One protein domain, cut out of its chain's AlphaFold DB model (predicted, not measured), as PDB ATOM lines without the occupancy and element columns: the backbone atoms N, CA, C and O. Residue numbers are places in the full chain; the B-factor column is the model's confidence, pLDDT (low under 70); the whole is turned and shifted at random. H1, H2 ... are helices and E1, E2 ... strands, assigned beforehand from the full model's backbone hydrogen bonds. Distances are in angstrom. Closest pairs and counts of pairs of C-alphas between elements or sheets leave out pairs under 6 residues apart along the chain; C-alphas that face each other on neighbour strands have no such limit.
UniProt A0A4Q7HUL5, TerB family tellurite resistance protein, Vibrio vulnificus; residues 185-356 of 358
ATOM      1  N   SER A 185     187.762 164.648 146.664       86.25
ATOM      2  CA  SER A 185     187.866 164.358 145.232       86.25
ATOM      3  C   SER A 185     188.724 163.132 144.949       86.25
ATOM      4  O   SER A 185     188.575 162.522 143.896       86.25
ATOM      5  N   ASN A 186     189.619 162.783 145.869       87.62
ATOM      6  CA  ASN A 186     190.537 161.661 145.747       87.62
ATOM      7  C   ASN A 186     190.952 161.138 147.137       87.62
ATOM      8  O   ASN A 186     190.647 161.744 148.166       87.62
ATOM      9  N   ASP A 187     191.661 160.015 147.147       91.56
ATOM     10  CA  ASP A 187     192.132 159.333 148.355       91.56
ATOM     11  C   ASP A 187     193.055 160.178 149.252       91.56
ATOM     12  O   ASP A 187     192.940 160.160 150.479       91.56
ATOM     13  N   LYS A 188     193.937 160.988 148.651       86.50
ATOM     14  CA  LYS A 188     194.844 161.869 149.397       86.50
ATOM     15  C   LYS A 188     194.050 162.878 150.226       86.50
ATOM     16  O   LYS A 188     194.351 163.053 151.406       86.50
ATOM     17  N   ASP A 189     193.023 163.489 149.634       83.62
ATOM     18  CA  ASP A 189     192.160 164.455 150.323       83.62
ATOM     19  C   ASP A 189     191.402 163.790 151.489       83.62
ATOM     20  O   ASP A 189     191.224 164.392 152.550       83.62
ATOM     21  N   LEU A 190     190.972 162.532 151.316       89.44
ATOM     22  CA  LEU A 190     190.303 161.750 152.361       89.44
ATOM     23  C   LEU A 190     191.231 161.488 153.554       89.44
ATOM     24  O   LEU A 190     190.840 161.710 154.700       89.44
ATOM     25  N   HIS A 191     192.472 161.069 153.316       88.31
ATOM     26  CA  HIS A 191     193.422 160.848 154.406       88.31
ATOM     27  C   HIS A 191     193.899 162.145 155.064       88.31
ATOM     28  O   HIS A 191     194.182 162.159 156.269       88.31
ATOM     29  N   GLU A 192     193.960 163.251 154.322       83.00
ATOM     30  CA  GLU A 192     194.199 164.572 154.899       83.00
ATOM     31  C   GLU A 192     193.060 164.974 155.844       83.00
ATOM     32  O   GLU A 192     193.321 165.327 156.999       83.00
ATOM     33  N   LEU A 193     191.808 164.801 155.408       83.50
ATOM     34  CA  LEU A 193     190.602 164.981 156.220       83.50
ATOM     35  C   LEU A 193     190.667 164.162 157.523       83.50
ATOM     36  O   LEU A 193     190.505 164.711 158.617       83.50
ATOM     37  N   ILE A 194     190.967 162.866 157.424       86.44
ATOM     38  CA  ILE A 194     191.090 161.965 158.583       86.44
ATOM     39  C   ILE A 194     192.207 162.439 159.526       86.44
ATOM     40  O   ILE A 194     192.034 162.497 160.746       86.44
ATOM     41  N   SER A 195     193.354 162.834 158.970       82.56
ATOM     42  CA  SER A 195     194.513 163.306 159.738       82.56
ATOM     43  C   SER A 195     194.242 164.625 160.463       82.56
ATOM     44  O   SER A 195     194.723 164.838 161.580       82.56
ATOM     45  N   VAL A 196     193.490 165.537 159.848       75.12
ATOM     46  CA  VAL A 196     193.051 166.788 160.482       75.12
ATOM     47  C   VAL A 196     192.065 166.493 161.605       75.12
ATOM     48  O   VAL A 196     192.262 166.982 162.720       75.12
ATOM     49  N   HIS A 197     191.067 165.644 161.353       77.62
ATOM     50  CA  HIS A 197     190.081 165.257 162.361       77.62
ATOM     51  C   HIS A 197     190.758 164.666 163.605       77.62
ATOM     52  O   HIS A 197     190.528 165.133 164.725       77.62
ATOM     53  N   LYS A 198     191.702 163.740 163.393       80.38
ATOM     54  CA  LYS A 198     192.522 163.135 164.448       80.38
ATOM     55  C   LYS A 198     193.296 164.163 165.276       80.38
ATOM     56  O   LYS A 198     193.397 164.024 166.491       80.38
ATOM     57  N   ARG A 199     193.872 165.187 164.634       74.88
ATOM     58  CA  ARG A 199     194.673 166.220 165.317       74.88
ATOM     59  C   ARG A 199     193.820 167.199 166.111       74.88
ATOM     60  O   ARG A 199     194.254 167.651 167.168       74.88
ATOM     61  N   ARG A 200     192.650 167.568 165.585       67.44
ATOM     62  CA  ARG A 200     191.857 168.669 166.139       67.44
ATOM     63  C   ARG A 200     190.865 168.226 167.198       67.44
ATOM     64  O   ARG A 200     190.576 169.036 168.063       67.44
ATOM     65  N   ASN A 201     190.369 166.989 167.163       67.44
ATOM     66  CA  ASN A 201     189.376 166.483 168.121       67.44
ATOM     67  C   ASN A 201     188.142 167.407 168.299       67.44
ATOM     68  O   ASN A 201     187.576 167.498 169.384       67.44
ATOM     69  N   VAL A 202     187.791 168.180 167.263       57.94
ATOM     70  CA  VAL A 202     186.830 169.302 167.353       57.94
ATOM     71  C   VAL A 202     185.785 169.274 166.233       57.94
ATOM     72  O   VAL A 202     184.733 169.893 166.371       57.94
ATOM     73  N   CYS A 203     186.021 168.559 165.131       60.22
ATOM     74  CA  CYS A 203     185.115 168.604 163.986       60.22
ATOM     75  C   CYS A 203     184.117 167.445 164.042       60.22
ATOM     76  O   CYS A 203     184.525 166.296 163.949       60.22
ATOM     77  N   ILE A 204     182.820 167.720 164.177       66.69
ATOM     78  CA  ILE A 204     181.780 166.694 164.022       66.69
ATOM     79  C   ILE A 204     181.542 166.526 162.522       66.69
ATOM     80  O   ILE A 204     180.915 167.371 161.887       66.69
ATOM     81  N   ILE A 205     182.082 165.454 161.950       75.38
ATOM     82  CA  ILE A 205     181.853 165.091 160.552       75.38
ATOM     83  C   ILE A 205     180.661 164.142 160.541       75.38
ATOM     84  O   ILE A 205     180.777 163.004 160.980       75.38
ATOM     85  N   ASN A 206     179.522 164.604 160.032       85.06
ATOM     86  CA  ASN A 206     178.342 163.745 159.894       85.06
ATOM     87  C   ASN A 206     178.263 163.086 158.517       85.06
ATOM     88  O   ASN A 206     177.638 162.042 158.372       85.06
ATOM     89  N   ARG A 207     178.886 163.678 157.490       89.38
ATOM     90  CA  ARG A 207     178.812 163.146 156.131       89.38
ATOM     91  C   ARG A 207     180.065 163.436 155.312       89.38
ATOM     92  O   ARG A 207     180.561 164.561 155.300       89.38
ATOM     93  N   ILE A 208     180.532 162.433 154.575       91.12
ATOM     94  CA  ILE A 208     181.614 162.512 153.593       91.12
ATOM     95  C   ILE A 208     181.068 162.089 152.223       91.12
ATOM     96  O   ILE A 208     180.475 161.022 152.078       91.12
ATOM     97  N   MET A 209     181.279 162.914 151.202       92.56
ATOM     98  CA  MET A 209     180.919 162.652 149.811       92.56
ATOM     99  C   MET A 209     182.174 162.358 148.988       92.56
ATOM    100  O   MET A 209     182.959 163.249 148.671       92.56
ATOM    101  N   LEU A 210     182.359 161.099 148.617       93.75
ATOM    102  CA  LEU A 210     183.485 160.653 147.809       93.75
ATOM    103  C   LEU A 210     183.240 160.971 146.332       93.75
ATOM    104  O   LEU A 210     182.170 160.670 145.800       93.75
ATOM    105  N   GLY A 211     184.242 161.560 145.683       91.38
ATOM    106  CA  GLY A 211     184.288 161.833 144.251       91.38
ATOM    107  C   GLY A 211     184.408 160.580 143.376       91.38
ATOM    108  O   GLY A 211     184.132 159.455 143.794       91.38
ATOM    109  N   GLU A 212     184.794 160.783 142.119       94.25
ATOM    110  CA  GLU A 212     185.095 159.688 141.191       94.25
ATOM    111  C   GLU A 212     186.503 159.152 141.473       94.25
ATOM    112  O   GLU A 212     187.437 159.935 141.630       94.25
ATOM    113  N   GLY A 213     186.659 157.828 141.516       95.44
ATOM    114  CA  GLY A 213     187.949 157.176 141.725       95.44
ATOM    115  C   GLY A 213     187.939 156.110 142.815       95.44
ATOM    116  O   GLY A 213     186.888 155.605 143.219       95.44
ATOM    117  N   ASP A 214     189.147 155.763 143.249       97.12
ATOM    118  CA  ASP A 214     189.424 154.776 144.285       97.12
ATOM    119  C   ASP A 214     189.771 155.486 145.603       97.12
ATOM    120  O   ASP A 214     190.544 156.444 145.604       97.12
ATOM    121  N   PHE A 215     189.203 155.002 146.708       96.62
ATOM    122  CA  PHE A 215     189.426 155.497 148.068       96.62
ATOM    123  C   PHE A 215     189.736 154.319 148.982       96.62
ATOM    124  O   PHE A 215     189.034 153.311 148.917       96.62
ATOM    125  N   TYR A 216     190.746 154.436 149.831       96.00
ATOM    126  CA  TYR A 216     191.219 153.375 150.706       96.00
ATOM    127  C   TYR A 216     190.862 153.708 152.152       96.00
ATOM    128  O   TYR A 216     191.030 154.831 152.617       96.00
ATOM    129  N   LEU A 217     190.307 152.731 152.866       94.25
ATOM    130  CA  LEU A 217     189.964 152.866 154.277       94.25
ATOM    131  C   LEU A 217     190.476 151.653 155.042       94.25
ATOM    132  O   LEU A 217     190.013 150.525 154.842       94.25
ATOM    133  N   SER A 218     191.415 151.904 155.946       92.50
ATOM    134  CA  SER A 218     191.921 150.924 156.899       92.50
ATOM    135  C   SER A 218     191.111 150.931 158.195       92.50
ATOM    136  O   SER A 218     190.397 151.883 158.507       92.50
ATOM    137  N   GLU A 219     191.266 149.892 159.011       88.19
ATOM    138  CA  GLU A 219     190.692 149.857 160.366       88.19
ATOM    139  C   GLU A 219     191.072 151.092 161.213       88.19
ATOM    140  O   GLU A 219     190.242 151.629 161.950       88.19
ATOM    141  N   ASP A 220     192.305 151.587 161.075       89.31
ATOM    142  CA  ASP A 220     192.765 152.768 161.805       89.31
ATOM    143  C   ASP A 220     192.060 154.046 161.307       89.31
ATOM    144  O   ASP A 220     191.810 154.954 162.102       89.31
ATOM    145  N   ASP A 221     191.698 154.120 160.022       91.06
ATOM    146  CA  ASP A 221     190.922 155.235 159.463       91.06
ATOM    147  C   ASP A 221     189.502 155.254 160.018       91.06
ATOM    148  O   ASP A 221     189.041 156.304 160.464       91.06
ATOM    149  N   PHE A 222     188.842 154.093 160.080       87.62
ATOM    150  CA  PHE A 222     187.542 153.967 160.743       87.62
ATOM    151  C   PHE A 222     187.627 154.452 162.186       87.62
ATOM    152  O   PHE A 222     186.811 155.276 162.597       87.62
ATOM    153  N   TYR A 223     188.640 154.018 162.939       85.94
ATOM    154  CA  TYR A 223     188.838 154.474 164.313       85.94
ATOM    155  C   TYR A 223     189.013 155.995 164.398       85.94
ATOM    156  O   TYR A 223     188.359 156.643 165.212       85.94
ATOM    157  N   ASN A 224     189.845 156.582 163.533       86.19
ATOM    158  CA  ASN A 224     190.086 158.027 163.527       86.19
ATOM    159  C   ASN A 224     188.846 158.834 163.115       86.19
ATOM    160  O   ASN A 224     188.688 159.961 163.569       86.19
ATOM    161  N   LEU A 225     187.963 158.266 162.293       85.75
ATOM    162  CA  LEU A 225     186.675 158.859 161.926       85.75
ATOM    163  C   LEU A 225     185.607 158.721 163.029       85.75
ATOM    164  O   LEU A 225     184.631 159.462 163.019       85.75
ATOM    165  N   SER A 226     185.801 157.807 163.986       74.69
ATOM    166  CA  SER A 226     184.831 157.463 165.042       74.69
ATOM    167  C   SER A 226     184.931 158.324 166.308       74.69
ATOM    168  O   SER A 226     184.229 158.078 167.283       74.69
ATOM    169  N   ILE A 227     185.839 159.304 166.363       64.94
ATOM    170  CA  ILE A 227     186.304 159.888 167.637       64.94
ATOM    171  C   ILE A 227     185.223 160.702 168.399       64.94
ATOM    172  O   ILE A 227     185.454 161.083 169.542       64.94
ATOM    173  N   ASN A 228     184.017 160.925 167.856       64.50
ATOM    174  CA  ASN A 228     183.026 161.829 168.463       64.50
ATOM    175  C   ASN A 228     181.557 161.349 168.461       64.50
ATOM    176  O   ASN A 228     180.660 162.193 168.426       64.50
ATOM    177  N   ASP A 229     181.287 160.036 168.508       58.09
ATOM    178  CA  ASP A 229     179.915 159.472 168.566       58.09
ATOM    179  C   ASP A 229     178.979 159.995 167.449       58.09
ATOM    180  O   ASP A 229     177.760 160.094 167.613       58.09
ATOM    181  N   ALA A 230     179.551 160.383 166.311       63.69
ATOM    182  CA  ALA A 230     178.805 160.928 165.188       63.69
ATOM    183  C   ALA A 230     178.363 159.786 164.270       63.69
ATOM    184  O   ALA A 230     179.163 158.917 163.932       63.69
ATOM    185  N   ASN A 231     177.103 159.812 163.829       81.81
ATOM    186  CA  ASN A 231     176.597 158.899 162.801       81.81
ATOM    187  C   ASN A 231     177.197 159.302 161.448       81.81
ATOM    188  O   ASN A 231     176.565 160.021 160.672       81.81
ATOM    189  N   LEU A 232     178.451 158.922 161.208       88.62
ATOM    190  CA  LEU A 232     179.172 159.323 160.011       88.62
ATOM    191  C   LEU A 232     178.672 158.535 158.797       88.62
ATOM    192  O   LEU A 232     178.815 157.317 158.722       88.62
ATOM    193  N   GLU A 233     178.161 159.254 157.805       92.31
ATOM    194  CA  GLU A 233     177.749 158.704 156.517       92.31
ATOM    195  C   GLU A 233     178.826 158.947 155.451       92.31
ATOM    196  O   GLU A 233     179.171 160.087 155.150       92.31
ATOM    197  N   ILE A 234     179.323 157.896 154.802       93.81
ATOM    198  CA  ILE A 234     180.206 157.993 153.633       93.81
ATOM    199  C   ILE A 234     179.391 157.645 152.384       93.81
ATOM    200  O   ILE A 234     178.758 156.598 152.308       93.81
ATOM    201  N   THR A 235     179.385 158.514 151.378       95.81
ATOM    202  CA  THR A 235     178.561 158.341 150.169       95.81
ATOM    203  C   THR A 235     179.387 158.557 148.908       95.81
ATOM    204  O   THR A 235     180.010 159.601 148.759       95.81
ATOM    205  N   GLY A 236     179.372 157.602 147.975       95.44
ATOM    206  CA  GLY A 236     180.002 157.754 146.657       95.44
ATOM    207  C   GLY A 236     179.126 158.454 145.613       95.44
ATOM    208  O   GLY A 236     177.907 158.567 145.768       95.44
ATOM    209  N   LEU A 237     179.732 158.870 144.494       93.00
ATOM    210  CA  LEU A 237     179.024 159.418 143.323       93.00
ATOM    211  C   LEU A 237     178.229 158.361 142.541       93.00
ATOM    212  O   LEU A 237     177.388 158.701 141.708       93.00
ATOM    213  N   GLY A 238     178.489 157.077 142.781       93.31
ATOM    214  CA  GLY A 238     177.767 155.971 142.168       93.31
ATOM    215  C   GLY A 238     178.578 154.682 142.136       93.31
ATOM    216  O   GLY A 238     179.805 154.698 142.056       93.31
ATOM    217  N   LYS A 239     177.874 153.546 142.081       92.88
ATOM    218  CA  LYS A 239     178.454 152.186 142.038       92.88
ATOM    219  C   LYS A 239     179.460 151.922 140.911       92.88
ATOM    220  O   LYS A 239     180.161 150.923 140.963       92.88
ATOM    221  N   ASN A 240     179.482 152.748 139.867       93.81
ATOM    222  CA  ASN A 240     180.399 152.594 138.734       93.81
ATOM    223  C   ASN A 240     181.489 153.673 138.692       93.81
ATOM    224  O   ASN A 240     182.390 153.565 137.869       93.81
ATOM    225  N   ASN A 241     181.386 154.697 139.542       95.25
ATOM    226  CA  ASN A 241     182.245 155.881 139.504       95.25
ATOM    227  C   ASN A 241     183.147 155.960 140.739       95.25
ATOM    228  O   ASN A 241     184.250 156.483 140.662       95.25
ATOM    229  N   THR A 242     182.688 155.433 141.873       97.38
ATOM    230  CA  THR A 242     183.417 155.473 143.139       97.38
ATOM    231  C   THR A 242     183.631 154.056 143.641       97.38
ATOM    232  O   THR A 242     182.656 153.315 143.815       97.38
ATOM    233  N   THR A 243     184.882 153.699 143.921       97.25
ATOM    234  CA  THR A 243     185.237 152.455 144.605       97.25
ATOM    235  C   THR A 243     185.859 152.764 145.962       97.25
ATOM    236  O   THR A 243     186.792 153.552 146.057       97.25
ATOM    237  N   VAL A 244     185.352 152.115 147.004       96.56
ATOM    238  CA  VAL A 244     185.938 152.110 148.344       96.56
ATOM    239  C   VAL A 244     186.628 150.767 148.551       96.56
ATOM    240  O   VAL A 244     185.985 149.715 148.522       96.56
ATOM    241  N   TRP A 245     187.940 150.809 148.731       96.12
ATOM    242  CA  TRP A 245     188.797 149.683 149.058       96.12
ATOM    243  C   TRP A 245     188.967 149.605 150.571       96.12
ATOM    244  O   TRP A 245     189.450 150.534 151.208       96.12
ATOM    245  N   LEU A 246     188.554 148.482 151.142       94.06
ATOM    246  CA  LEU A 246     188.640 148.226 152.569       94.06
ATOM    247  C   LEU A 246     189.865 147.368 152.877       94.06
ATOM    248  O   LEU A 246     190.062 146.301 152.275       94.06
ATOM    249  N   GLU A 247     190.657 147.836 153.838       91.19
ATOM    250  CA  GLU A 247     191.891 147.195 154.280       91.19
ATOM    251  C   GLU A 247     191.731 146.705 155.721       91.19
ATOM    252  O   GLU A 247     191.655 147.484 156.675       91.19
ATOM    253  N   GLY A 248     191.640 145.386 155.871       86.06
ATOM    254  CA  GLY A 248     191.541 144.745 157.174       86.06
ATOM    255  C   GLY A 248     192.910 144.367 157.718       86.06
ATOM    256  O   GLY A 248     193.898 144.266 156.991       86.06
ATOM    257  N   LYS A 249     192.984 144.077 159.011       85.88
ATOM    258  CA  LYS A 249     194.160 143.433 159.600       85.88
ATOM    259  C   LYS A 249     194.070 141.931 159.369       85.88
ATOM    260  O   LYS A 249     192.987 141.367 159.229       85.88
ATOM    261  N   LYS A 250     195.218 141.250 159.313       81.81
ATOM    262  CA  LYS A 250     195.232 139.787 159.227       81.81
ATOM    263  C   LYS A 250     194.449 139.222 160.410       81.81
ATOM    264  O   LYS A 250     194.739 139.561 161.560       81.81
ATOM    265  N   ASN A 251     193.483 138.358 160.123       71.31
ATOM    266  CA  ASN A 251     192.679 137.736 161.155       71.31
ATOM    267  C   ASN A 251     193.535 136.726 161.932       71.31
ATOM    268  O   ASN A 251     193.768 135.607 161.482       71.31
ATOM    269  N   ASN A 252     194.060 137.149 163.081       63.31
ATOM    270  CA  ASN A 252     194.880 136.282 163.926       63.31
ATOM    271  C   ASN A 252     194.025 135.387 164.837       63.31
ATOM    272  O   ASN A 252     194.488 134.318 165.217       63.31
ATOM    273  N   TYR A 253     192.787 135.793 165.133       57.16
ATOM    274  CA  TYR A 253     191.915 135.132 166.108       57.16
ATOM    275  C   TYR A 253     191.333 133.817 165.590       57.16
ATOM    276  O   TYR A 253     191.319 132.826 166.304       57.16
ATOM    277  N   PHE A 254     190.945 133.756 164.314       54.47
ATOM    278  CA  PHE A 254     190.460 132.500 163.729       54.47
ATOM    279  C   PHE A 254     191.585 131.500 163.426       54.47
ATOM    280  O   PHE A 254     191.310 130.344 163.132       54.47
ATOM    281  N   VAL A 255     192.852 131.922 163.462       50.00
ATOM    282  CA  VAL A 255     193.981 131.065 163.074       50.00
ATOM    283  C   VAL A 255     194.738 130.538 164.291       50.00
ATOM    284  O   VAL A 255     195.161 129.388 164.254       50.00
ATOM    285  N   SER A 256     194.909 131.309 165.372       49.41
ATOM    286  CA  SER A 256     195.629 130.810 166.556       49.41
ATOM    287  C   SER A 256     194.899 129.654 167.240       49.41
ATOM    288  O   SER A 256     195.523 128.644 167.551       49.41
ATOM    289  N   ASP A 257     193.580 129.760 167.379       49.72
ATOM    290  CA  ASP A 257     192.806 128.823 168.203       49.72
ATOM    291  C   ASP A 257     192.432 127.548 167.417       49.72
ATOM    292  O   ASP A 257     192.270 126.463 167.980       49.72
ATOM    293  N   ILE A 258     192.386 127.642 166.082       49.22
ATOM    294  CA  ILE A 258     192.106 126.510 165.184       49.22
ATOM    295  C   ILE A 258     193.385 125.730 164.836       49.22
ATOM    296  O   ILE A 258     193.336 124.524 164.623       49.22
ATOM    297  N   VAL A 259     194.557 126.376 164.784       48.41
ATOM    298  CA  VAL A 259     195.821 125.688 164.445       48.41
ATOM    299  C   VAL A 259     196.377 124.871 165.620       48.41
ATOM    300  O   VAL A 259     197.104 123.903 165.389       48.41
ATOM    301  N   GLU A 260     196.026 125.218 166.862       52.22
ATOM    302  CA  GLU A 260     196.384 124.427 168.050       52.22
ATOM    303  C   GLU A 260     195.382 123.302 168.372       52.22
ATOM    304  O   GLU A 260     195.728 122.382 169.114       52.22
ATOM    305  N   SER A 261     194.184 123.315 167.780       52.66
ATOM    306  CA  SER A 261     193.221 122.213 167.871       52.66
ATOM    307  C   SER A 261     193.403 121.216 166.712       52.66
ATOM    308  O   SER A 261     193.817 121.569 165.609       52.66
ATOM    309  N   GLU A 262     193.138 119.922 166.937       52.41
ATOM    310  CA  GLU A 262     193.265 118.878 165.896       52.41
ATOM    311  C   GLU A 262     192.187 118.982 164.785       52.41
ATOM    312  O   GLU A 262     192.180 118.180 163.845       52.41
ATOM    313  N   ASP A 263     191.325 120.005 164.823       52.94
ATOM    314  CA  ASP A 263     190.163 120.201 163.948       52.94
ATOM    315  C   ASP A 263     190.510 120.871 162.605       52.94
ATOM    316  O   ASP A 263     189.931 121.872 162.175       52.94
ATOM    317  N   LYS A 264     191.422 120.245 161.853       54.78
ATOM    318  CA  LYS A 264     191.720 120.613 160.450       54.78
ATOM    319  C   LYS A 264     190.510 120.513 159.512       54.78
ATOM    320  O   LYS A 264     190.511 121.133 158.453       54.78
ATOM    321  N   GLN A 265     189.482 119.759 159.899       55.91
ATOM    322  CA  GLN A 265     188.323 119.452 159.063       55.91
ATOM    323  C   GLN A 265     187.473 120.694 158.734       55.91
ATOM    324  O   GLN A 265     186.900 120.770 157.652       55.91
ATOM    325  N   PHE A 266     187.449 121.703 159.612       53.44
ATOM    326  CA  PHE A 266     186.723 122.951 159.360       53.44
ATOM    327  C   PHE A 266     187.431 123.855 158.339       53.44
ATOM    328  O   PHE A 266     186.788 124.439 157.468       53.44
ATOM    329  N   LEU A 267     188.765 123.940 158.404       53.38
ATOM    330  CA  LEU A 267     189.561 124.686 157.420       53.38
ATOM    331  C   LEU A 267     189.449 124.067 156.017       53.38
ATOM    332  O   LEU A 267     189.568 124.787 155.029       53.38
ATOM    333  N   ASP A 268     189.176 122.763 155.932       57.75
ATOM    334  CA  ASP A 268     188.894 122.071 154.671       57.75
ATOM    335  C   ASP A 268     187.470 122.359 154.143       57.75
ATOM    336  O   ASP A 268     187.270 122.409 152.926       57.75
ATOM    337  N   GLU A 269     186.484 122.582 155.024       54.75
ATOM    338  CA  GLU A 269     185.102 122.932 154.647       54.75
ATOM    339  C   GLU A 269     184.924 124.420 154.307       54.75
ATOM    340  O   GLU A 269     184.142 124.757 153.415       54.75
ATOM    341  N   TYR A 270     185.685 125.309 154.956       54.97
ATOM    342  CA  TYR A 270     185.631 126.755 154.725       54.97
ATOM    343  C   TYR A 270     187.028 127.400 154.595       54.97
ATOM    344  O   TYR A 270     187.389 128.298 155.367       54.97
ATOM    345  N   PRO A 271     187.819 127.007 153.580       54.91
ATOM    346  CA  PRO A 271     189.202 127.464 153.400       54.91
ATOM    347  C   PRO A 271     189.346 128.980 153.199       54.91
ATOM    348  O   PRO A 271     190.434 129.524 153.390       54.91
ATOM    349  N   SER A 272     188.261 129.681 152.852       52.69
ATOM    350  CA  SER A 272     188.234 131.140 152.696       52.69
ATOM    351  C   SER A 272     188.437 131.899 154.015       52.69
ATOM    352  O   SER A 272     188.972 133.006 154.000       52.69
ATOM    353  N   PHE A 273     188.089 131.323 155.176       55.31
ATOM    354  CA  PHE A 273     188.242 132.023 156.463       55.31
ATOM    355  C   PHE A 273     189.658 131.934 157.041       55.31
ATOM    356  O   PHE A 273     190.099 132.874 157.704       55.31
ATOM    357  N   ALA A 274     190.395 130.868 156.720       55.25
ATOM    358  CA  ALA A 274     191.764 130.608 157.185       55.25
ATOM    359  C   ALA A 274     192.778 131.695 156.782       55.25
ATOM    360  O   ALA A 274     193.822 131.856 157.415       55.25
ATOM    361  N   TYR A 275     192.470 132.435 155.715       58.41
ATOM    362  CA  TYR A 275     193.304 133.505 155.163       58.41
ATOM    363  C   TYR A 275     192.572 134.853 155.101       58.41
ATOM    364  O   TYR A 275     193.022 135.773 154.415       58.41
ATOM    365  N   SER A 276     191.453 134.975 155.818       68.94
ATOM    366  CA  SER A 276     190.663 136.204 155.843       68.94
ATOM    367  C   SER A 276     191.387 137.343 156.565       68.94
ATOM    368  O   SER A 276     192.174 137.140 157.495       68.94
ATOM    369  N   HIS A 277     191.122 138.567 156.124       82.38
ATOM    370  CA  HIS A 277     191.398 139.763 156.916       82.38
ATOM    371  C   HIS A 277     190.127 140.135 157.678       82.38
ATOM    372  O   HIS A 277     189.026 139.781 157.248       82.38
ATOM    373  N   CYS A 278     190.268 140.827 158.803       82.31
ATOM    374  CA  CYS A 278     189.150 141.375 159.553       82.31
ATOM    375  C   CYS A 278     189.244 142.899 159.651       82.31
ATOM    376  O   CYS A 278     190.334 143.454 159.774       82.31
ATOM    377  N   LEU A 279     188.098 143.572 159.575       85.00
ATOM    378  CA  LEU A 279     187.965 145.006 159.821       85.00
ATOM    379  C   LEU A 279     186.878 145.216 160.873       85.00
ATOM    380  O   LEU A 279     185.763 144.715 160.722       85.00
ATOM    381  N   TYR A 280     187.216 145.952 161.929       84.50
ATOM    382  CA  TYR A 280     186.307 146.254 163.031       84.50
ATOM    383  C   TYR A 280     185.782 147.681 162.928       84.50
ATOM    384  O   TYR A 280     186.553 148.641 162.951       84.50
ATOM    385  N   THR A 281     184.461 147.830 162.874       78.06
ATOM    386  CA  THR A 281     183.794 149.137 162.945       78.06
ATOM    387  C   THR A 281     183.279 149.316 164.382       78.06
ATOM    388  O   THR A 281     182.246 148.749 164.745       78.06
ATOM    389  N   GLY A 282     184.055 149.987 165.242       68.31
ATOM    390  CA  GLY A 282     183.764 150.130 166.683       68.31
ATOM    391  C   GLY A 282     182.509 150.960 167.022       68.31
ATOM    392  O   GLY A 282     181.783 151.399 166.131       68.31
ATOM    393  N   TRP A 283     182.251 151.198 168.320       60.56
ATOM    394  CA  TRP A 283     181.187 152.114 168.782       60.56
ATOM    395  C   TRP A 283     181.451 153.541 168.286       60.56
ATOM    396  O   TRP A 283     182.555 154.049 168.467       60.56
ATOM    397  N   GLY A 284     180.429 154.185 167.711       63.72
ATOM    398  CA  GLY A 284     180.482 155.600 167.316       63.72
ATOM    399  C   GLY A 284     181.209 155.882 165.996       63.72
ATOM    400  O   GLY A 284     181.657 157.007 165.792       63.72
ATOM    401  N   GLY A 285     181.363 154.870 165.134       73.44
ATOM    402  CA  GLY A 285     182.084 154.985 163.866       73.44
ATOM    403  C   GLY A 285     181.253 155.289 162.629       73.44
ATOM    404  O   GLY A 285     180.173 155.866 162.700       73.44
ATOM    405  N   VAL A 286     181.801 154.912 161.468       86.44
ATOM    406  CA  VAL A 286     181.115 155.009 160.172       86.44
ATOM    407  C   VAL A 286     179.810 154.215 160.244       86.44
ATOM    408  O   VAL A 286     179.834 152.987 160.304       86.44
ATOM    409  N   ASP A 287     178.688 154.928 160.243       88.56
ATOM    410  CA  ASP A 287     177.347 154.355 160.369       88.56
ATOM    411  C   ASP A 287     176.894 153.739 159.046       88.56
ATOM    412  O   ASP A 287     176.298 152.664 159.010       88.56
ATOM    413  N   SER A 288     177.237 154.390 157.931       91.50
ATOM    414  CA  SER A 288     176.951 153.845 156.611       91.50
ATOM    415  C   SER A 288     177.979 154.233 155.556       91.50
ATOM    416  O   SER A 288     178.552 155.320 155.559       91.50
ATOM    417  N   ILE A 289     178.176 153.321 154.610       93.62
ATOM    418  CA  ILE A 289     178.869 153.504 153.342       93.62
ATOM    419  C   ILE A 289     177.843 153.236 152.244       93.62
ATOM    420  O   ILE A 289     177.280 152.144 152.152       93.62
ATOM    421  N   SER A 290     177.583 154.228 151.397       96.12
ATOM    422  CA  SER A 290     176.496 154.157 150.427       96.12
ATOM    423  C   SER A 290     176.899 154.556 149.009       96.12
ATOM    424  O   SER A 290     177.903 155.233 148.776       96.12
ATOM    425  N   ASN A 291     176.102 154.104 148.037       96.38
ATOM    426  CA  ASN A 291     176.181 154.496 146.626       96.38
ATOM    427  C   ASN A 291     177.580 154.365 145.979       96.38
ATOM    428  O   ASN A 291     177.973 155.171 145.136       96.38
ATOM    429  N   CYS A 292     178.341 153.335 146.338       96.56
ATOM    430  CA  CYS A 292     179.661 153.063 145.770       96.56
ATOM    431  C   CYS A 292     179.855 151.569 145.478       96.56
ATOM    432  O   CYS A 292     178.993 150.725 145.752       96.56
ATOM    433  N   ASN A 293     180.972 151.246 144.839       96.25
ATOM    434  CA  ASN A 293     181.490 149.893 144.757       96.25
ATOM    435  C   ASN A 293     182.400 149.646 145.961       96.25
ATOM    436  O   ASN A 293     183.323 150.413 146.186       96.25
ATOM    437  N   VAL A 294     182.162 148.594 146.725       94.19
ATOM    438  CA  VAL A 294     182.958 148.241 147.898       94.19
ATOM    439  C   VAL A 294     183.754 146.994 147.571       94.19
ATOM    440  O   VAL A 294     183.197 145.986 147.130       94.19
ATOM    441  N   ARG A 295     185.065 147.083 147.768       93.00
ATOM    442  CA  ARG A 295     186.030 146.019 147.504       93.00
ATOM    443  C   ARG A 295     186.955 145.847 148.690       93.00
ATOM    444  O   ARG A 295     187.052 146.718 149.545       93.00
ATOM    445  N   THR A 296     187.684 144.745 148.700       88.06
ATOM    446  CA  THR A 296     188.813 144.556 149.606       88.06
ATOM    447  C   THR A 296     190.133 144.605 148.843       88.06
ATOM    448  O   THR A 296     190.202 144.169 147.693       88.06
ATOM    449  N   SER A 297     191.183 145.138 149.474       85.06
ATOM    450  CA  SER A 297     192.562 145.011 148.976       85.06
ATOM    451  C   SER A 297     193.167 143.617 149.227       85.06
ATOM    452  O   SER A 297     194.260 143.312 148.745       85.06
ATOM    453  N   HIS A 298     192.444 142.743 149.930       77.38
ATOM    454  CA  HIS A 298     192.814 141.360 150.225       77.38
ATOM    455  C   HIS A 298     192.025 140.363 149.362       77.38
ATOM    456  O   HIS A 298     191.175 140.746 148.566       77.38
ATOM    457  N   SER A 299     192.313 139.060 149.483       68.00
ATOM    458  CA  SER A 299     191.576 138.031 148.735       68.00
ATOM    459  C   SER A 299     190.121 137.893 149.194       68.00
ATOM    460  O   SER A 299     189.246 137.770 148.347       68.00
ATOM    461  N   ASP A 300     189.885 137.964 150.509       74.06
ATOM    462  CA  ASP A 300     188.570 137.996 151.157       74.06
ATOM    463  C   ASP A 300     188.672 138.825 152.454       74.06
ATOM    464  O   ASP A 300     189.665 138.719 153.190       74.06
ATOM    465  N   LEU A 301     187.650 139.639 152.748       74.25
ATOM    466  CA  LEU A 301     187.579 140.470 153.957       74.25
ATOM    467  C   LEU A 301     186.285 140.226 154.733       74.25
ATOM    468  O   LEU A 301     185.187 140.332 154.186       74.25
ATOM    469  N   LEU A 302     186.434 139.963 156.028       72.12
ATOM    470  CA  LEU A 302     185.343 139.890 156.988       72.12
ATOM    471  C   LEU A 302     185.228 141.216 157.744       72.12
ATOM    472  O   LEU A 302     186.177 141.671 158.377       72.12
ATOM    473  N   ILE A 303     184.057 141.828 157.717       72.50
ATOM    474  CA  ILE A 303     183.753 143.049 158.453       72.50
ATOM    475  C   ILE A 303     182.907 142.670 159.648       72.50
ATOM    476  O   ILE A 303     181.805 142.138 159.501       72.50
ATOM    477  N   VAL A 304     183.448 142.942 160.827       68.81
ATOM    478  CA  VAL A 304     182.784 142.691 162.097       68.81
ATOM    479  C   VAL A 304     182.269 144.023 162.614       68.81
ATOM    480  O   VAL A 304     183.051 144.907 162.973       68.81
ATOM    481  N   LYS A 305     180.944 144.169 162.635       71.75
ATOM    482  CA  LYS A 305     180.288 145.377 163.137       71.75
ATOM    483  C   LYS A 305     179.738 145.176 164.533       71.75
ATOM    484  O   LYS A 305     179.246 144.107 164.882       71.75
ATOM    485  N   GLN A 306     179.746 146.243 165.314       66.81
ATOM    486  CA  GLN A 306     179.190 146.217 166.661       66.81
ATOM    487  C   GLN A 306     177.689 146.554 166.719       66.81
ATOM    488  O   GLN A 306     177.029 146.229 167.704       66.81
ATOM    489  N   SER A 307     177.153 147.175 165.662       71.31
ATOM    490  CA  SER A 307     175.736 147.533 165.497       71.31
ATOM    491  C   SER A 307     174.959 146.467 164.713       71.31
ATOM    492  O   SER A 307     175.539 145.716 163.936       71.31
ATOM    493  N   ASP A 308     173.633 146.437 164.867       71.81
ATOM    494  CA  ASP A 308     172.730 145.599 164.065       71.81
ATOM    495  C   ASP A 308     172.357 146.244 162.701       71.81
ATOM    496  O   ASP A 308     171.747 145.581 161.864       71.81
ATOM    497  N   SER A 309     172.710 147.513 162.434       78.38
ATOM    498  CA  SER A 309     172.418 148.213 161.162       78.38
ATOM    499  C   SER A 309     173.378 147.822 160.036       78.38
ATOM    500  O   SER A 309     174.574 147.684 160.273       78.38
ATOM    501  N   ASP A 310     172.869 147.603 158.819       82.75
ATOM    502  CA  ASP A 310     173.698 147.305 157.637       82.75
ATOM    503  C   ASP A 310     174.587 148.501 157.293       82.75
ATOM    504  O   ASP A 310     174.066 149.580 157.025       82.75
ATOM    505  N   ILE A 311     175.908 148.316 157.253       88.31
ATOM    506  CA  ILE A 311     176.815 149.425 156.922       88.31
ATOM    507  C   ILE A 311     176.746 149.771 155.430       88.31
ATOM    508  O   ILE A 311     176.929 150.922 155.050       88.31
ATOM    509  N   PHE A 312     176.459 148.804 154.553       91.62
ATOM    510  CA  PHE A 312     176.462 149.029 153.108       91.62
ATOM    511  C   PHE A 312     175.066 149.286 152.543       91.62
ATOM    512  O   PHE A 312     174.244 148.380 152.399       91.62
ATOM    513  N   HIS A 313     174.813 150.518 152.106       93.38
ATOM    514  CA  HIS A 313     173.513 150.915 151.566       93.38
ATOM    515  C   HIS A 313     173.566 151.230 150.081       93.38
ATOM    516  O   HIS A 313     174.176 152.196 149.628       93.38
ATOM    517  N   GLY A 314     172.872 150.414 149.285       91.94
ATOM    518  CA  GLY A 314     172.843 150.628 147.844       91.94
ATOM    519  C   GLY A 314     174.252 150.616 147.253       91.94
ATOM    520  O   GLY A 314     174.533 151.413 146.362       91.94
ATOM    521  N   CYS A 315     175.113 149.716 147.730       93.19
ATOM    522  CA  CYS A 315     176.451 149.478 147.196       93.19
ATOM    523  C   CYS A 315     176.452 148.312 146.196       93.19
ATOM    524  O   CYS A 315     175.465 147.578 146.047       93.19
ATOM    525  N   LYS A 316     177.536 148.180 145.436       93.81
ATOM    526  CA  LYS A 316     177.946 146.911 144.821       93.81
ATOM    527  C   LYS A 316     179.071 146.359 145.696       93.81
ATOM    528  O   LYS A 316     179.961 147.128 146.016       93.81
ATOM    529  N   ILE A 317     179.016 145.097 146.108       90.69
ATOM    530  CA  ILE A 317     179.979 144.522 147.059       90.69
ATOM    531  C   ILE A 317     180.710 143.366 146.368       90.69
ATOM    532  O   ILE A 317     180.052 142.438 145.896       90.69
ATOM    533  N   ASP A 318     182.043 143.431 146.304       87.31
ATOM    534  CA  ASP A 318     182.907 142.381 145.749       87.31
ATOM    535  C   ASP A 318     183.864 141.868 146.860       87.31
ATOM    536  O   ASP A 318     184.686 142.631 147.367       87.31
ATOM    537  N   SER A 319     183.785 140.575 147.221       82.88
ATOM    538  CA  SER A 319     184.686 139.886 148.183       82.88
ATOM    539  C   SER A 319     184.735 140.454 149.615       82.88
ATOM    540  O   SER A 319     185.739 140.329 150.319       82.88
ATOM    541  N   VAL A 320     183.638 141.060 150.067       82.06
ATOM    542  CA  VAL A 320     183.476 141.582 151.430       82.06
ATOM    543  C   VAL A 320     182.254 140.935 152.077       82.06
ATOM    544  O   VAL A 320     181.181 140.891 151.472       82.06
ATOM    545  N   PHE A 321     182.417 140.448 153.305       79.50
ATOM    546  CA  PHE A 321     181.365 139.814 154.099       79.50
ATOM    547  C   PHE A 321     181.110 140.626 155.362       79.50
ATOM    548  O   PHE A 321     182.053 140.974 156.060       79.50
ATOM    549  N   GLU A 322     179.851 140.908 155.674       80.00
ATOM    550  CA  GLU A 322     179.452 141.664 156.863       80.00
ATOM    551  C   GLU A 322     178.798 140.726 157.882       80.00
ATOM    552  O   GLU A 322     177.884 139.976 157.531       80.00
ATOM    553  N   ILE A 323     179.257 140.766 159.134       78.19
ATOM    554  CA  ILE A 323     178.650 140.046 160.261       78.19
ATOM    555  C   ILE A 323     178.514 140.969 161.473       78.19
ATOM    556  O   ILE A 323     179.373 141.817 161.722       78.19
ATOM    557  N   THR A 324     177.445 140.799 162.253       78.75
ATOM    558  CA  THR A 324     177.308 141.492 163.545       78.75
ATOM    559  C   THR A 324     178.209 140.855 164.607       78.75
ATOM    560  O   THR A 324     178.554 139.678 164.522       78.75
ATOM    561  N   GLU A 325     178.527 141.589 165.672       71.56
ATOM    562  CA  GLU A 325     179.165 141.036 166.874       71.56
ATOM    563  C   GLU A 325     178.310 139.910 167.474       71.56
ATOM    564  O   GLU A 325     178.843 138.912 167.939       71.56
ATOM    565  N   ARG A 326     176.973 139.991 167.387       74.06
ATOM    566  CA  ARG A 326     176.095 138.881 167.791       74.06
ATOM    567  C   ARG A 326     176.288 137.650 166.905       74.06
ATOM    568  O   ARG A 326     176.310 136.540 167.434       74.06
ATOM    569  N   ASP A 327     176.383 137.822 165.590       71.56
ATOM    570  CA  ASP A 327     176.655 136.717 164.668       71.56
ATOM    571  C   ASP A 327     178.019 136.106 164.965       71.56
ATOM    572  O   ASP A 327     178.121 134.885 165.002       71.56
ATOM    573  N   LYS A 328     179.023 136.936 165.263       71.69
ATOM    574  CA  LYS A 328     180.338 136.489 165.719       71.69
ATOM    575  C   LYS A 328     180.240 135.659 166.999       71.69
ATOM    576  O   LYS A 328     180.665 134.514 166.964       71.69
ATOM    577  N   TYR A 329     179.605 136.149 168.067       71.56
ATOM    578  CA  TYR A 329     179.424 135.359 169.297       71.56
ATOM    579  C   TYR A 329     178.635 134.075 169.060       71.56
ATOM    580  O   TYR A 329     178.929 133.055 169.675       71.56
ATOM    581  N   ARG A 330     177.619 134.094 168.185       72.81
ATOM    582  CA  ARG A 330     176.885 132.873 167.829       72.81
ATOM    583  C   ARG A 330     177.825 131.878 167.161       72.81
ATOM    584  O   ARG A 330     177.869 130.737 167.603       72.81
ATOM    585  N   ILE A 331     178.570 132.323 166.153       67.31
ATOM    586  CA  ILE A 331     179.555 131.515 165.435       67.31
ATOM    587  C   ILE A 331     180.577 130.948 166.432       67.31
ATOM    588  O   ILE A 331     180.736 129.736 166.496       67.31
ATOM    589  N   GLU A 332     181.176 131.787 167.281       67.19
ATOM    590  CA  GLU A 332     182.110 131.392 168.347       67.19
ATOM    591  C   GLU A 332     181.486 130.378 169.320       67.19
ATOM    592  O   GLU A 332     182.092 129.354 169.616       67.19
ATOM    593  N   SER A 333     180.244 130.592 169.764       67.56
ATOM    594  CA  SER A 333     179.557 129.675 170.685       67.56
ATOM    595  C   SER A 333     179.192 128.335 170.042       67.56
ATOM    596  O   SER A 333     179.222 127.298 170.703       67.56
ATOM    597  N   GLU A 334     178.851 128.333 168.751       65.19
ATOM    598  CA  GLU A 334     178.607 127.111 167.984       65.19
ATOM    599  C   GLU A 334     179.921 126.335 167.806       65.19
ATOM    600  O   GLU A 334     179.920 125.111 167.940       65.19
ATOM    601  N   PHE A 335     181.053 127.029 167.631       58.75
ATOM    602  CA  PHE A 335     182.391 126.425 167.650       58.75
ATOM    603  C   PHE A 335     182.774 125.849 169.014       58.75
ATOM    604  O   PHE A 335     183.247 124.712 169.083       58.75
ATOM    605  N   GLU A 336     182.555 126.590 170.102       58.97
ATOM    606  CA  GLU A 336     182.792 126.095 171.462       58.97
ATOM    607  C   GLU A 336     181.942 124.849 171.738       58.97
ATOM    608  O   GLU A 336     182.435 123.861 172.270       58.97
ATOM    609  N   GLN A 337     180.676 124.830 171.314       53.91
ATOM    610  CA  GLN A 337     179.806 123.659 171.471       53.91
ATOM    611  C   GLN A 337     180.222 122.472 170.594       53.91
ATOM    612  O   GLN A 337     180.053 121.321 171.005       53.91
ATOM    613  N   MET A 338     180.771 122.720 169.403       45.47
ATOM    614  CA  MET A 338     181.330 121.668 168.550       45.47
ATOM    615  C   MET A 338     182.598 121.052 169.160       45.47
ATOM    616  O   MET A 338     182.724 119.828 169.157       45.47
ATOM    617  N   THR A 339     183.471 121.864 169.758       49.00
ATOM    618  CA  THR A 339     184.707 121.414 170.433       49.00
ATOM    619  C   THR A 339     184.450 120.783 171.816       49.00
ATOM    620  O   THR A 339     185.126 119.823 172.202       49.00
ATOM    621  N   LEU A 340     183.408 121.224 172.537       42.91
ATOM    622  CA  LEU A 340     182.955 120.678 173.833       42.91
ATOM    623  C   LEU A 340     182.407 119.244 173.758       42.91
ATOM    624  O   LEU A 340     182.309 118.580 174.787       42.91
ATOM    625  N   ASN A 341     182.107 118.705 172.572       44.16
ATOM    626  CA  ASN A 341     181.697 117.298 172.439       44.16
ATOM    627  C   ASN A 341     182.845 116.287 172.679       44.16
ATOM    628  O   ASN A 341     182.646 115.082 172.503       44.16
ATOM    629  N   SER A 342     184.018 116.751 173.138       47.66
ATOM    630  CA  SER A 342     185.127 115.898 173.599       47.66
ATOM    631  C   SER A 342     185.983 116.449 174.760       47.66
ATOM    632  O   SER A 342     186.915 115.761 175.176       47.66
ATOM    633  N   TYR A 343     185.700 117.636 175.316       39.41
ATOM    634  CA  TYR A 343     186.527 118.271 176.364       39.41
ATOM    635  C   TYR A 343     185.681 119.102 177.344       39.41
ATOM    636  O   TYR A 343     184.623 119.594 176.970       39.41
ATOM    637  N   VAL A 344     186.149 119.281 178.589       39.12
ATOM    638  CA  VAL A 344     185.525 120.148 179.613       39.12
ATOM    639  C   VAL A 344     186.408 121.382 179.834       39.12
ATOM    640  O   VAL A 344     187.614 121.245 180.032       39.12
ATOM    641  N   ILE A 345     185.814 122.581 179.812       35.38
ATOM    642  CA  ILE A 345     186.511 123.869 179.983       35.38
ATOM    643  C   ILE A 345     186.251 124.418 181.395       35.38
ATOM    644  O   ILE A 345     185.095 124.566 181.794       35.38
ATOM    645  N   ASP A 346     187.318 124.756 182.129       36.97
ATOM    646  CA  ASP A 346     187.263 125.520 183.387       36.97
ATOM    647  C   ASP A 346     187.865 126.918 183.165       36.97
ATOM    648  O   ASP A 346     188.987 127.052 182.666       36.97
ATOM    649  N   ILE A 347     187.105 127.963 183.502       33.69
ATOM    650  CA  ILE A 347     187.458 129.361 183.230       33.69
ATOM    651  C   ILE A 347     187.726 130.078 184.553       33.69
ATOM    652  O   ILE A 347     186.817 130.278 185.357       33.69
ATOM    653  N   ASN A 348     188.960 130.561 184.734       36.09
ATOM    654  CA  ASN A 348     189.291 131.591 185.721       36.09
ATOM    655  C   ASN A 348     190.033 132.761 185.061       36.09
ATOM    656  O   ASN A 348     190.612 132.628 183.986       36.09
ATOM    657  N   SER A 349     190.009 133.920 185.727       31.70
ATOM    658  CA  SER A 349     190.253 135.261 185.167       31.70
ATOM    659  C   SER A 349     191.631 135.552 184.548       31.70
ATOM    660  O   SER A 349     191.848 136.684 184.130       31.70
ATOM    661  N   GLU A 350     192.565 134.598 184.490       30.12
ATOM    662  CA  GLU A 350     193.933 134.843 183.995       30.12
ATOM    663  C   GLU A 350     194.521 133.736 183.088       30.12
ATOM    664  O   GLU A 350     195.610 133.928 182.550       30.12
ATOM    665  N   CYS A 351     193.835 132.607 182.854       26.92
ATOM    666  CA  CYS A 351     194.228 131.616 181.834       26.92
ATOM    667  C   CYS A 351     193.125 130.580 181.568       26.92
ATOM    668  O   CYS A 351     192.418 130.175 182.491       26.92
ATOM    669  N   VAL A 352     193.054 130.093 180.324       30.34
ATOM    670  CA  VAL A 352     192.228 128.948 179.904       30.34
ATOM    671  C   VAL A 352     193.114 127.703 179.898       30.34
ATOM    672  O   VAL A 352     194.174 127.712 179.275       30.34
ATOM    673  N   THR A 353     192.720 126.637 180.602       36.25
ATOM    674  CA  THR A 353     193.449 125.354 180.563       36.25
ATOM    675  C   THR A 353     192.526 124.230 180.107       36.25
ATOM    676  O   THR A 353     191.452 124.048 180.676       36.25
ATOM    677  N   LEU A 354     192.954 123.482 179.086       30.61
ATOM    678  CA  LEU A 354     192.231 122.345 178.506       30.61
ATOM    679  C   LEU A 354     192.766 121.024 179.075       30.61
ATOM    680  O   LEU A 354     193.964 120.748 178.987       30.61
ATOM    681  N   TYR A 355     191.878 120.178 179.600       38.28
ATOM    682  CA  TYR A 355     192.198 118.787 179.934       38.28
ATOM    683  C   TYR A 355     191.133 117.847 179.360       38.28
ATOM    684  O   TYR A 355     189.959 118.198 179.263       38.28
ATOM    685  N   ARG A 356     191.561 116.641 178.982       34.28
ATOM    686  CA  ARG A 356     190.698 115.561 178.492       34.28
ATOM    687  C   ARG A 356     190.179 114.760 179.688       34.28
ATOM    688  O   ARG A 356     190.996 114.260 180.459       34.28
TER     689      ARG A 356
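What this domain is: This is residues 185 to 356 of the 358 residues of the protein "TerB family tellurite resistance protein" of Vibrio vulnificus (UniProt A0A4Q7HUL5). The printed part is wound in stacked turns into a three-sided solenoid: E1, E3 and E6 make one wall, E2, E4, E7 and E9 a second, E5, E8 and E10 a third, and H1 caps the end where E1 and E2 lie. Beyond the opposite end lie a loop with H3 and H4, and H5, which leads to a loose pair, E11 and E12, where residues 347 to 352 stick out. The 172 printed residues have five named helices and twelve named strands, in the order H1 E1 E2 H2 E3 E4 H3 H4 E5 E6 E7 E8 E9 E10 H5 E11 E12; the three walls are parallel sheets, each in the order named, and the class is mixed. The whole is only just compact, close to loose, with a radius of gyration of the C-alphas of 18.7 A, and elongated, spanning 59 by 34 by 24 A.

How they stand to each other: Begin at H1, residues 187 to 200, which touches H2, residues 219 to 225, at a steep tilt of 60 degrees, the same way; the closest C-alphas, Lys 198 and Asn 224, are 5.7 A apart. Look next at parallel neighbours E1, residues 207 to 210, E3, residues 232 to 236, and E6, residues 286 to 290: N 208 and O 233, and N 234 and O 288, are each 2.8 A apart. In E2, residues 213 to 218, E4, residues 242 to 247, E7, residues 293 to 296, and E9, residues 316 to 318, find N 215 and O 243 at 2.9 A, N 244 and O 293 at 2.8 A, and N 294 and O 316 at 2.7 A. H1 is on this sheet; its closest C-alphas to E2, Asp 187 and Phe 215, are 4.7 A apart. In E5, residues 277 to 281, E8, residues 301 to 305, and E10, residues 320 to 324, find N 302 and O 277 at 2.9 A, and N 303 and O 321 at 2.7 A. H5, residues 325 to 339, only grazes this sheet; its closest C-alphas to E8, Glu 325 and Lys 305, are 5.8 A apart. H3, residues 253 to 259, and H4, residues 264 to 269, are close but not clearly touching, with C-alphas 258 and 264 at 7.6 A. E11, residues 344 to 348, and E12, residues 351 to 355, meet only at a point, C-alphas 347 and 352, 5.8 A apart. Every O i to N i+4 pair is within hydrogen-bond range in H1, H2, H4 and H5; H3 has 1 of 3, and 0 of 4 O i to N i+3 pairs.

Where its parts are: Find C-alpha 187 at (192.132, 159.333, 148.355); from there H1 runs 20.1 A. E2 covers 16.9 A and E4 16.3 A. H5 runs 20.7 A to C-alpha 339 at (184.707, 121.414, 170.433), and E12 ends at C-alpha 355, (192.198, 118.787, 179.934).

The domain as a whole: The two C-alphas farthest apart, Ser 185 and Arg 356, are 59.1 A apart. The printed part has no cut and no long link. Its mean pLDDT is 73.3; 66 residues are under 70, among them 252 to 276 and 331 to 356.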